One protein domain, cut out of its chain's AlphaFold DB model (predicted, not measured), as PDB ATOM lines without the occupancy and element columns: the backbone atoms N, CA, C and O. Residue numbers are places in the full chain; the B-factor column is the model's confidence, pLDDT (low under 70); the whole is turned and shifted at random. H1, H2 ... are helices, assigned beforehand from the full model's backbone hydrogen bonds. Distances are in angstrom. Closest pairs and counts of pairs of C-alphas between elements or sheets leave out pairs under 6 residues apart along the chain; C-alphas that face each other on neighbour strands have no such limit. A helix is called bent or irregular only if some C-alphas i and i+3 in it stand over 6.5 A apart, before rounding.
ATOM      1  N   GLU A  21      43.817 -44.156  25.275       83.38
ATOM      2  CA  GLU A  21      44.323 -45.455  24.817       83.38
ATOM      3  C   GLU A  21      43.437 -46.058  23.721       83.38
ATOM      4  O   GLU A  21      43.942 -46.407  22.657       83.38
ATOM      5  N   GLU A  22      42.112 -46.082  23.908       85.06
ATOM      6  CA  GLU A  22      41.185 -46.557  22.872       85.06
ATOM      7  C   GLU A  22      41.273 -45.721  21.591       85.06
ATOM      8  O   GLU A  22      41.205 -46.253  20.481       85.06
ATOM      9  N   ALA A  23      41.415 -44.402  21.734       86.12
ATOM     10  CA  ALA A  23      41.613 -43.492  20.614       86.12
ATOM     11  C   ALA A  23      42.904 -43.827  19.844       86.12
ATOM     12  O   ALA A  23      42.884 -43.902  18.615       86.12
ATOM     13  N   VAL A  24      44.001 -44.090  20.556       88.19
ATOM     14  CA  VAL A  24      45.292 -44.468  19.969       88.19
ATOM     15  C   VAL A  24      45.227 -45.832  19.279       88.19
ATOM     16  O   VAL A  24      45.663 -45.939  18.135       88.19
ATOM     17  N   ASP A  25      44.660 -46.868  19.906       88.38
ATOM     18  CA  ASP A  25      44.543 -48.203  19.293       88.38
ATOM     19  C   ASP A  25      43.684 -48.193  18.022       88.38
ATOM     20  O   ASP A  25      43.991 -48.866  17.031       88.38
ATOM     21  N   ARG A  26      42.641 -47.359  17.998       87.75
ATOM     22  CA  ARG A  26      41.864 -47.135  16.777       87.75
ATOM     23  C   ARG A  26      42.671 -46.429  15.707       87.75
ATOM     24  O   ARG A  26      42.640 -46.879  14.568       87.75
ATOM     25  N   LEU A  27      43.398 -45.364  16.048       88.31
ATOM     26  CA  LEU A  27      44.253 -44.677  15.079       88.31
ATOM     27  C   LEU A  27      45.295 -45.624  14.491       88.31
ATOM     28  O   LEU A  27      45.433 -45.664  13.277       88.31
ATOM     29  N   LEU A  28      45.939 -46.453  15.314       87.56
ATOM     30  CA  LEU A  28      46.880 -47.475  14.851       87.56
ATOM     31  C   LEU A  28      46.257 -48.466  13.860       87.56
ATOM     32  O   LEU A  28      46.960 -48.983  12.996       87.56
ATOM     33  N   SER A  29      44.958 -48.733  13.968       87.00
ATOM     34  CA  SER A  29      44.242 -49.609  13.035       87.00
ATOM     35  C   SER A  29      43.731 -48.880  11.784       87.00
ATOM     36  O   SER A  29      43.351 -49.537  10.818       87.00
ATOM     37  N   LEU A  30      43.678 -47.544  11.805       85.81
ATOM     38  CA  LEU A  30      43.064 -46.712  10.763       85.81
ATOM     39  C   LEU A  30      44.083 -46.028   9.847       85.81
ATOM     40  O   LEU A  30      43.808 -45.888   8.658       85.81
ATOM     41  N   ILE A  31      45.219 -45.582  10.386       85.94
ATOM     42  CA  ILE A  31      46.252 -44.893   9.605       85.94
ATOM     43  C   ILE A  31      47.205 -45.897   8.950       85.94
ATOM     44  O   ILE A  31      47.443 -46.989   9.477       85.94
ATOM     45  N   SER A  32      47.771 -45.512   7.810       88.25
ATOM     46  CA  SER A  32      48.645 -46.372   7.014       88.25
ATOM     47  C   SER A  32      50.006 -46.580   7.687       88.25
ATOM     48  O   SER A  32      50.441 -45.778   8.514       88.25
ATOM     49  N   GLU A  33      50.735 -47.630   7.300       88.81
ATOM     50  CA  GLU A  33      52.108 -47.848   7.787       88.81
ATOM     51  C   GLU A  33      53.040 -46.674   7.430       88.81
ATOM     52  O   GLU A  33      53.908 -46.314   8.226       88.81
ATOM     53  N   GLU A  34      52.825 -46.019   6.281       88.69
ATOM     54  CA  GLU A  34      53.555 -44.802   5.892       88.69
ATOM     55  C   GLU A  34      53.312 -43.634   6.860       88.69
ATOM     56  O   GLU A  34      54.258 -42.940   7.239       88.69
ATOM     57  N   ASP A  35      52.072 -43.454   7.323       87.81
ATOM     58  CA  ASP A  35      51.706 -42.399   8.268       87.81
ATOM     59  C   ASP A  35      52.334 -42.677   9.633       87.81
ATOM     60  O   ASP A  35      52.910 -41.783  10.253       87.81
ATOM     61  N   LYS A  36      52.297 -43.940  10.082       90.38
ATOM     62  CA  LYS A  36      52.958 -44.377  11.323       90.38
ATOM     63  C   LYS A  36      54.457 -44.114  11.273       90.38
ATOM     64  O   LYS A  36      55.030 -43.627  12.246       90.38
ATOM     65  N   GLN A  37      55.096 -44.427  10.149       90.75
ATOM     66  CA  GLN A  37      56.527 -44.216   9.978       90.75
ATOM     67  C   GLN A  37      56.872 -42.725   9.899       90.75
ATOM     68  O   GLN A  37      57.852 -42.293  10.502       90.75
ATOM     69  N   SER A  38      56.034 -41.924   9.239       89.56
ATOM     70  CA  SER A  38      56.168 -40.464   9.198       89.56
ATOM     71  C   SER A  38      56.054 -39.846  10.594       89.56
ATOM     72  O   SER A  38      56.907 -39.047  10.981       89.56
ATOM     73  N   LEU A  39      55.071 -40.275  11.395       90.50
ATOM     74  CA  LEU A  39      54.939 -39.893  12.804       90.50
ATOM     75  C   LEU A  39      56.188 -40.279  13.603       90.50
ATOM     76  O   LEU A  39      56.776 -39.421  14.252       90.50
ATOM     77  N   LYS A  40      56.637 -41.537  13.514       91.94
ATOM     78  CA  LYS A  40      57.807 -42.040  14.260       91.94
ATOM     79  C   LYS A  40      59.099 -41.282  13.934       91.94
ATOM     80  O   LYS A  40      59.938 -41.100  14.810       91.94
ATOM     81  N   ASN A  41      59.253 -40.822  12.692       92.06
ATOM     82  CA  ASN A  41      60.415 -40.050  12.248       92.06
ATOM     83  C   ASN A  41      60.318 -38.546  12.560       92.06
ATOM     84  O   ASN A  41      61.291 -37.820  12.359       92.06
ATOM     85  N   THR A  42      59.166 -38.067  13.034       91.38
ATOM     86  CA  THR A  42      58.969 -36.656  13.377       91.38
ATOM     87  C   THR A  42      59.400 -36.401  14.828       91.38
ATOM     88  O   THR A  42      58.985 -37.144  15.723       91.38
ATOM     89  N   PRO A  43      60.217 -35.367  15.104       92.00
ATOM     90  CA  PRO A  43      60.524 -34.945  16.471       92.00
ATOM     91  C   PRO A  43      59.269 -34.500  17.230       92.00
ATOM     92  O   PRO A  43      58.397 -33.859  16.652       92.00
ATOM     93  N   GLU A  44      59.212 -34.741  18.544       87.75
ATOM     94  CA  GLU A  44      58.049 -34.386  19.383       87.75
ATOM     95  C   GLU A  44      57.618 -32.914  19.220       87.75
ATOM     96  O   GLU A  44      56.444 -32.615  19.019       87.75
ATOM     97  N   LYS A  45      58.590 -31.991  19.202       87.62
ATOM     98  CA  LYS A  45      58.362 -30.545  19.017       87.62
ATOM     99  C   LYS A  45      57.686 -30.181  17.687       87.62
ATOM    100  O   LYS A  45      57.084 -29.116  17.585       87.62
ATOM    101  N   ASP A  46      57.806 -31.044  16.682       90.56
ATOM    102  CA  ASP A  46      57.307 -30.812  15.329       90.56
ATOM    103  C   ASP A  46      55.955 -31.512  15.101       90.56
ATOM    104  O   ASP A  46      55.332 -31.305  14.064       90.56
ATOM    105  N   LEU A  47      55.425 -32.257  16.086       87.62
ATOM    106  CA  LEU A  47      54.120 -32.935  15.992       87.62
ATOM    107  C   LEU A  47      52.948 -31.986  15.712       87.62
ATOM    108  O   LEU A  47      51.924 -32.413  15.176       87.62
ATOM    109  N   ILE A  48      53.109 -30.691  16.003       86.44
ATOM    110  CA  ILE A  48      52.147 -29.643  15.649       86.44
ATOM    111  C   ILE A  48      51.827 -29.620  14.146       86.44
ATOM    112  O   ILE A  48      50.719 -29.252  13.761       86.44
ATOM    113  N   MET A  49      52.739 -30.085  13.284       88.00
ATOM    114  CA  MET A  49      52.504 -30.172  11.839       88.00
ATOM    115  C   MET A  49      51.329 -31.091  11.470       88.00
ATOM    116  O   MET A  49      50.708 -30.913  10.424       88.00
ATOM    117  N   PHE A  50      50.982 -32.048  12.337       87.31
ATOM    118  CA  PHE A  50      49.875 -32.978  12.125       87.31
ATOM    119  C   PHE A  50      48.514 -32.414  12.560       87.31
ATOM    120  O   PHE A  50      47.496 -33.078  12.371       87.31
ATOM    121  N   HIS A  51      48.462 -31.197  13.109       81.69
ATOM    122  CA  HIS A  51      47.249 -30.603  13.681       81.69
ATOM    123  C   HIS A  51      46.108 -30.411  12.667       81.69
ATOM    124  O   HIS A  51      44.953 -30.727  12.970       81.69
ATOM    125  N   PHE A  52      46.424 -29.963  11.450       76.56
ATOM    126  CA  PHE A  52      45.423 -29.702  10.408       76.56
ATOM    127  C   PHE A  52      45.046 -30.940   9.586       76.56
ATOM    128  O   PHE A  52      43.964 -30.975   9.017       76.56
ATOM    129  N   GLY A  53      45.898 -31.964   9.529       85.38
ATOM    130  CA  GLY A  53      45.584 -33.217   8.835       85.38
ATOM    131  C   GLY A  53      45.002 -34.250   9.793       85.38
ATOM    132  O   GLY A  53      43.791 -34.449   9.892       85.38
ATOM    133  N   LEU A  54      45.891 -34.896  10.543       84.88
ATOM    134  CA  LEU A  54      45.530 -35.944  11.493       84.88
ATOM    135  C   LEU A  54      44.698 -35.400  12.663       84.88
ATOM    136  O   LEU A  54      43.750 -36.049  13.098       84.88
ATOM    137  N   GLY A  55      45.016 -34.203  13.157       84.62
ATOM    138  CA  GLY A  55      44.269 -33.577  14.244       84.62
ATOM    139  C   GLY A  55      42.833 -33.247  13.846       84.62
ATOM    140  O   GLY A  55      41.909 -33.540  14.604       84.62
ATOM    141  N   GLU A  56      42.620 -32.738  12.634       83.06
ATOM    142  CA  GLU A  56      41.279 -32.499  12.099       83.06
ATOM    143  C   GLU A  56      40.492 -33.804  11.940       83.06
ATOM    144  O   GLU A  56      39.343 -33.892  12.381       83.06
ATOM    145  N   TYR A  57      41.128 -34.849  11.402       85.06
ATOM    146  CA  TYR A  57      40.532 -36.181  11.309       85.06
ATOM    147  C   TYR A  57      40.090 -36.706  12.685       85.06
ATOM    148  O   TYR A  57      38.938 -37.105  12.851       85.06
ATOM    149  N   ILE A  58      40.959 -36.625  13.698       83.25
ATOM    150  CA  ILE A  58      40.662 -37.027  15.082       83.25
ATOM    151  C   ILE A  58      39.466 -36.247  15.642       83.25
ATOM    152  O   ILE A  58      38.554 -36.844  16.222       83.25
ATOM    153  N   ARG A  59      39.438 -34.920  15.459       81.69
ATOM    154  CA  ARG A  59      38.344 -34.059  15.939       81.69
ATOM    155  C   ARG A  59      36.996 -34.446  15.324       81.69
ATOM    156  O   ARG A  59      35.989 -34.482  16.035       81.69
ATOM    157  N   ASN A  60      36.993 -34.784  14.036       78.31
ATOM    158  CA  ASN A  60      35.801 -35.209  13.304       78.31
ATOM    159  C   ASN A  60      35.335 -36.619  13.695       78.31
ATOM    160  O   ASN A  60      34.149 -36.840  13.938       78.31
ATOM    161  N   GLU A  61      36.260 -37.569  13.798       79.06
ATOM    162  CA  GLU A  61      35.931 -38.987  13.969       79.06
ATOM    163  C   GLU A  61      35.636 -39.379  15.411       79.06
ATOM    164  O   GLU A  61      34.834 -40.284  15.651       79.06
ATOM    165  N   PHE A  62      36.263 -38.717  16.385       77.69
ATOM    166  CA  PHE A  62      36.092 -39.052  17.804       77.69
ATOM    167  C   PHE A  62      35.004 -38.231  18.490       77.69
ATOM    168  O   PHE A  62      34.828 -38.317  19.706       77.69
ATOM    169  N   GLY A  63      34.223 -37.486  17.703       68.19
ATOM    170  CA  GLY A  63      33.025 -36.813  18.183       68.19
ATOM    171  C   GLY A  63      33.321 -35.710  19.195       68.19
ATOM    172  O   GLY A  63      32.480 -35.436  20.050       68.19
ATOM    173  N   PHE A  64      34.483 -35.052  19.100       67.44
ATOM    174  CA  PHE A  64      34.807 -33.902  19.952       67.44
ATOM    175  C   PHE A  64      33.781 -32.773  19.778       67.44
ATOM    176  O   PHE A  64      33.317 -32.202  20.760       67.44
ATOM    177  N   TRP A  65      33.318 -32.546  18.547       59.25
ATOM    178  CA  TRP A  65      32.231 -31.607  18.235       59.25
ATOM    179  C   TRP A  65      30.836 -32.093  18.658       59.25
ATOM    180  O   TRP A  65      29.895 -31.308  18.699       59.25
ATOM    181  N   GLN A  66      30.691 -33.384  18.972       57.72
ATOM    182  CA  GLN A  66      29.430 -34.022  19.372       57.72
ATOM    183  C   GLN A  66      29.328 -34.204  20.896       57.72
ATOM    184  O   GLN A  66      28.407 -34.854  21.383       57.72
ATOM    185  N   GLY A  67      30.268 -33.628  21.657       58.22
ATOM    186  CA  GLY A  67      30.244 -33.653  23.115       58.22
ATOM    187  C   GLY A  67      30.702 -34.977  23.724       58.22
ATOM    188  O   GLY A  67      30.166 -35.357  24.767       58.22
ATOM    189  N   ASN A  68      31.681 -35.667  23.110       67.12
ATOM    190  CA  ASN A  68      32.352 -36.839  23.696       67.12
ATOM    191  C   ASN A  68      33.097 -36.466  24.992       67.12
ATOM    192  O   ASN A  68      34.318 -36.317  25.052       67.12
ATOM    193  N   SER A  69      32.304 -36.279  26.040       62.41
ATOM    194  CA  SER A  69      32.724 -35.786  27.338       62.41
ATOM    195  C   SER A  69      33.531 -36.845  28.072       62.41
ATOM    196  O   SER A  69      34.354 -36.493  28.894       62.41
ATOM    197  N   GLU A  70      33.335 -38.132  27.777       66.62
ATOM    198  CA  GLU A  70      34.090 -39.224  28.403       66.62
ATOM    199  C   GLU A  70      35.571 -39.174  28.010       66.62
ATOM    200  O   GLU A  70      36.433 -39.197  28.886       66.62
ATOM    201  N   LEU A  71      35.871 -38.966  26.723       67.06
ATOM    202  CA  LEU A  71      37.246 -38.797  26.242       67.06
ATOM    203  C   LEU A  71      37.907 -37.520  26.786       67.06
ATOM    204  O   LEU A  71      39.104 -37.512  27.072       67.06
ATOM    205  N   LEU A  72      37.124 -36.451  26.964       65.44
ATOM    206  CA  LEU A  72      37.583 -35.225  27.621       65.44
ATOM    207  C   LEU A  72      37.823 -35.438  29.127       65.44
ATOM    208  O   LEU A  72      38.818 -34.950  29.651       65.44
ATOM    209  N   LYS A  73      36.972 -36.214  29.807       63.16
ATOM    210  CA  LYS A  73      37.078 -36.538  31.241       63.16
ATOM    211  C   LYS A  73      38.218 -37.499  31.558       63.16
ATOM    212  O   LYS A  73      38.875 -37.351  32.581       63.16
ATOM    213  N   SER A  74      38.543 -38.427  30.654       60.69
ATOM    214  CA  SER A  74      39.749 -39.267  30.757       60.69
ATOM    215  C   SER A  74      41.041 -38.439  30.870       60.69
ATOM    216  O   SER A  74      42.074 -38.988  31.252       60.69
ATOM    217  N   ARG A  75      40.999 -37.138  30.551       62.00
ATOM    218  CA  ARG A  75      42.118 -36.196  30.677       62.00
ATOM    219  C   ARG A  75      42.099 -35.346  31.938       62.00
ATOM    220  O   ARG A  75      43.065 -34.623  32.162       62.00
ATOM    221  N   GLU A  76      41.057 -35.420  32.770       52.78
ATOM    222  CA  GLU A  76      40.918 -34.596  33.988       52.78
ATOM    223  C   GLU A  76      42.042 -34.804  35.016       52.78
ATOM    224  O   GLU A  76      42.100 -34.091  36.012       52.78
ATOM    225  N   LYS A  77      42.989 -35.720  34.775       52.56
ATOM    226  CA  LYS A  77      44.226 -35.767  35.553       52.56
ATOM    227  C   LYS A  77      45.213 -34.625  35.265       52.56
ATOM    228  O   LYS A  77      46.075 -34.433  36.114       52.56
ATOM    229  N   GLU A  78      45.111 -33.863  34.163       50.78
ATOM    230  CA  GLU A  78      46.183 -32.903  33.801       50.78
ATOM    231  C   GLU A  78      45.812 -31.435  33.510       50.78
ATOM    232  O   GLU A  78      46.717 -30.605  33.535       50.78
ATOM    233  N   SER A  79      44.553 -31.021  33.319       44.94
ATOM    234  CA  SER A  79      44.215 -29.578  33.364       44.94
ATOM    235  C   SER A  79      42.726 -29.285  33.259       44.94
ATOM    236  O   SER A  79      42.014 -29.871  32.444       44.94
ATOM    237  N   ASN A  80      42.277 -28.298  34.037       51.81
ATOM    238  CA  ASN A  80      40.958 -27.692  33.899       51.81
ATOM    239  C   ASN A  80      40.857 -26.986  32.537       51.81
ATOM    240  O   ASN A  80      41.483 -25.953  32.327       51.81
ATOM    241  N   PHE A  81      39.991 -27.518  31.672       50.91
ATOM    242  CA  PHE A  81      39.582 -26.960  30.378       50.91
ATOM    243  C   PHE A  81      40.622 -27.064  29.245       50.91
ATOM    244  O   PHE A  81      41.427 -26.172  29.005       50.91
ATOM    245  N   VAL A  82      40.539 -28.161  28.486       57.56
ATOM    246  CA  VAL A  82      41.288 -28.365  27.235       57.56
ATOM    247  C   VAL A  82      40.398 -27.942  26.068       57.56
ATOM    248  O   VAL A  82      39.299 -28.477  25.902       57.56
ATOM    249  N   HIS A  83      40.849 -26.987  25.254       62.75
ATOM    250  CA  HIS A  83      40.135 -26.596  24.042       62.75
ATOM    251  C   HIS A  83      40.021 -27.820  23.097       62.75
ATOM    252  O   HIS A  83      40.935 -28.649  23.032       62.75
ATOM    253  N   PRO A  84      38.920 -28.001  22.346       59.50
ATOM    254  CA  PRO A  84      38.786 -29.108  21.387       59.50
ATOM    255  C   PRO A  84      39.908 -29.140  20.335       59.50
ATOM    256  O   PRO A  84      40.208 -30.194  19.783       59.50
ATOM    257  N   ASP A  85      40.563 -28.009  20.094       60.28
ATOM    258  CA  ASP A  85      41.712 -27.904  19.193       60.28
ATOM    259  C   ASP A  85      43.012 -28.453  19.822       60.28
ATOM    260  O   ASP A  85      43.750 -29.199  19.179       60.28
ATOM    261  N   ASP A  86      43.211 -28.226  21.125       68.06
ATOM    262  CA  ASP A  86      44.288 -28.839  21.923       68.06
ATOM    263  C   ASP A  86      44.038 -30.330  22.186       68.06
ATOM    264  O   ASP A  86      44.940 -31.108  22.503       68.06
ATOM    265  N   SER A  87      42.789 -30.760  22.019       71.62
ATOM    266  CA  SER A  87      42.388 -32.133  22.277       71.62
ATOM    267  C   SER A  87      43.023 -33.119  21.305       71.62
ATOM    268  O   SER A  87      43.486 -34.179  21.714       71.62
ATOM    269  N   SER A  88      43.080 -32.815  20.017       79.81
ATOM    270  CA  SER A  88      43.754 -33.705  19.067       79.81
ATOM    271  C   SER A  88      45.234 -33.901  19.398       79.81
ATOM    272  O   SER A  88      45.737 -35.012  19.248       79.81
ATOM    273  N   SER A  89      45.907 -32.865  19.904       81.38
ATOM    274  CA  SER A  89      47.349 -32.875  20.170       81.38
ATOM    275  C   SER A  89      47.743 -33.933  21.201       81.38
ATOM    276  O   SER A  89      48.681 -34.684  20.966       81.38
ATOM    277  N   ILE A  90      46.961 -34.091  22.276       83.81
ATOM    278  CA  ILE A  90      47.200 -35.119  23.308       83.81
ATOM    279  C   ILE A  90      47.134 -36.536  22.715       83.81
ATOM    280  O   ILE A  90      47.917 -37.410  23.074       83.81
ATOM    281  N   ILE A  91      46.192 -36.780  21.799       86.31
ATOM    282  CA  ILE A  91      46.036 -38.098  21.166       86.31
ATOM    283  C   ILE A  91      47.169 -38.352  20.170       86.31
ATOM    284  O   ILE A  91      47.689 -39.463  20.117       86.31
ATOM    285  N   ILE A  92      47.571 -37.330  19.408       88.94
ATOM    286  CA  ILE A  92      48.710 -37.406  18.482       88.94
ATOM    287  C   ILE A  92      50.000 -37.696  19.255       88.94
ATOM    288  O   ILE A  92      50.760 -38.576  18.862       88.94
ATOM    289  N   GLU A  93      50.221 -37.019  20.381       88.56
ATOM    290  CA  GLU A  93      51.382 -37.247  21.241       88.56
ATOM    291  C   GLU A  93      51.376 -38.659  21.843       88.56
ATOM    292  O   GLU A  93      52.388 -39.356  21.803       88.56
ATOM    293  N   ALA A  94      50.231 -39.130  22.347       89.00
ATOM    294  CA  ALA A  94      50.101 -40.485  22.880       89.00
ATOM    295  C   ALA A  94      50.339 -41.562  21.804       89.00
ATOM    296  O   ALA A  94      51.020 -42.560  22.056       89.00
ATOM    297  N   LEU A  95      49.825 -41.345  20.588       90.38
ATOM    298  CA  LEU A  95      50.078 -42.203  19.433       90.38
ATOM    299  C   LEU A  95      51.571 -42.237  19.087       90.38
ATOM    300  O   LEU A  95      52.140 -43.317  18.926       90.38
ATOM    301  N   TRP A  96      52.210 -41.068  19.018       93.25
ATOM    302  CA  TRP A  96      53.639 -40.939  18.751       93.25
ATOM    303  C   TRP A  96      54.483 -41.662  19.808       93.25
ATOM    304  O   TRP A  96      55.319 -42.496  19.460       93.25
ATOM    305  N   LYS A  97      54.201 -41.449  21.101       90.38
ATOM    306  CA  LYS A  97      54.875 -42.143  22.212       90.38
ATOM    307  C   LYS A  97      54.774 -43.662  22.075       90.38
ATOM    308  O   LYS A  97      55.779 -44.351  22.250       90.38
ATOM    309  N   LYS A  98      53.597 -44.194  21.719       90.81
ATOM    310  CA  LYS A  98      53.381 -45.641  21.520       90.81
ATOM    311  C   LYS A  98      54.176 -46.192  20.328       90.81
ATOM    312  O   LYS A  98      54.751 -47.273  20.437       90.81
ATOM    313  N   LEU A  99      54.264 -45.439  19.227       89.25
ATOM    314  CA  LEU A  99      55.046 -45.802  18.034       89.25
ATOM    315  C   LEU A  99      56.566 -45.756  18.265       89.25
ATOM    316  O   LEU A  99      57.294 -46.586  17.718       89.25
ATOM    317  N   CYS A 100      57.046 -44.797  19.059       87.38
ATOM    318  CA  CYS A 100      58.464 -44.632  19.389       87.38
ATOM    319  C   CYS A 100      58.946 -45.600  20.476       87.38
ATOM    320  O   CYS A 100      60.121 -45.954  20.493       87.38
ATOM    321  N   SER A 101      58.044 -46.039  21.358       81.56
ATOM    322  CA  SER A 101      58.340 -46.993  22.438       81.56
ATOM    323  C   SER A 101      58.265 -48.467  22.002       81.56
ATOM    324  O   SER A 101      58.561 -49.340  22.816       81.56
ATOM    325  N   SER A 102      57.854 -48.742  20.753       56.75
ATOM    326  CA  SER A 102      57.774 -50.085  20.143       56.75
ATOM    327  C   SER A 102      58.875 -50.338  19.116       56.75
ATOM    328  O   SER A 102      59.256 -49.384  18.385       56.75
TER     329      SER A 102
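AT A GLANCE: This is residues 21 to 102 of the 102 residues of an uncharacterized protein of archaeon (UniProt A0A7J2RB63). What is the shape? Helix H5 runs through the middle of a compact all-helix body; H1, H2 and kinked H3 pack round it, with short H4 off near Ser 87. How large is it? The 82 printed residues, with five named helices, H1 to H5, span 31 by 22 by 22 A; the radius of gyration of the C-alphas is 12.3 A.

IN THESE COORDINATES: What comes first? H1 is residues 21 to 30, from C-alpha 21 at (44.323, -45.455, 24.817); H2 is 33 to 41. What follows? H3, residues 44 to 61, 23.2 A long, is irregular: C-alphas 49 and 52 are 7.2 A apart. H4 is 69 to 73; H5, 84 to 100, 25.1 A long, ends at C-alpha 100, (58.464, -44.632, 19.389).

HOW THE PARTS SIT: What touches the hub, H5? The closest C-alphas are Val 24 and Leu 95 for H1, 5.3 A; Lys 40 and Cys 100 for H2, 5.8 A; Gly 55 and Ser 88 for H3, 4.9 A. Which O i to N i+4 pairs are within hydrogen-bond range? Every one in H1, H2 and H4, 7 of 14 in H3, 9 of 13 in H5.

THE WHOLE: Any cut or long link? The printed part has neither. Where is pLDDT under 70? In residues 63 to 86 and 102.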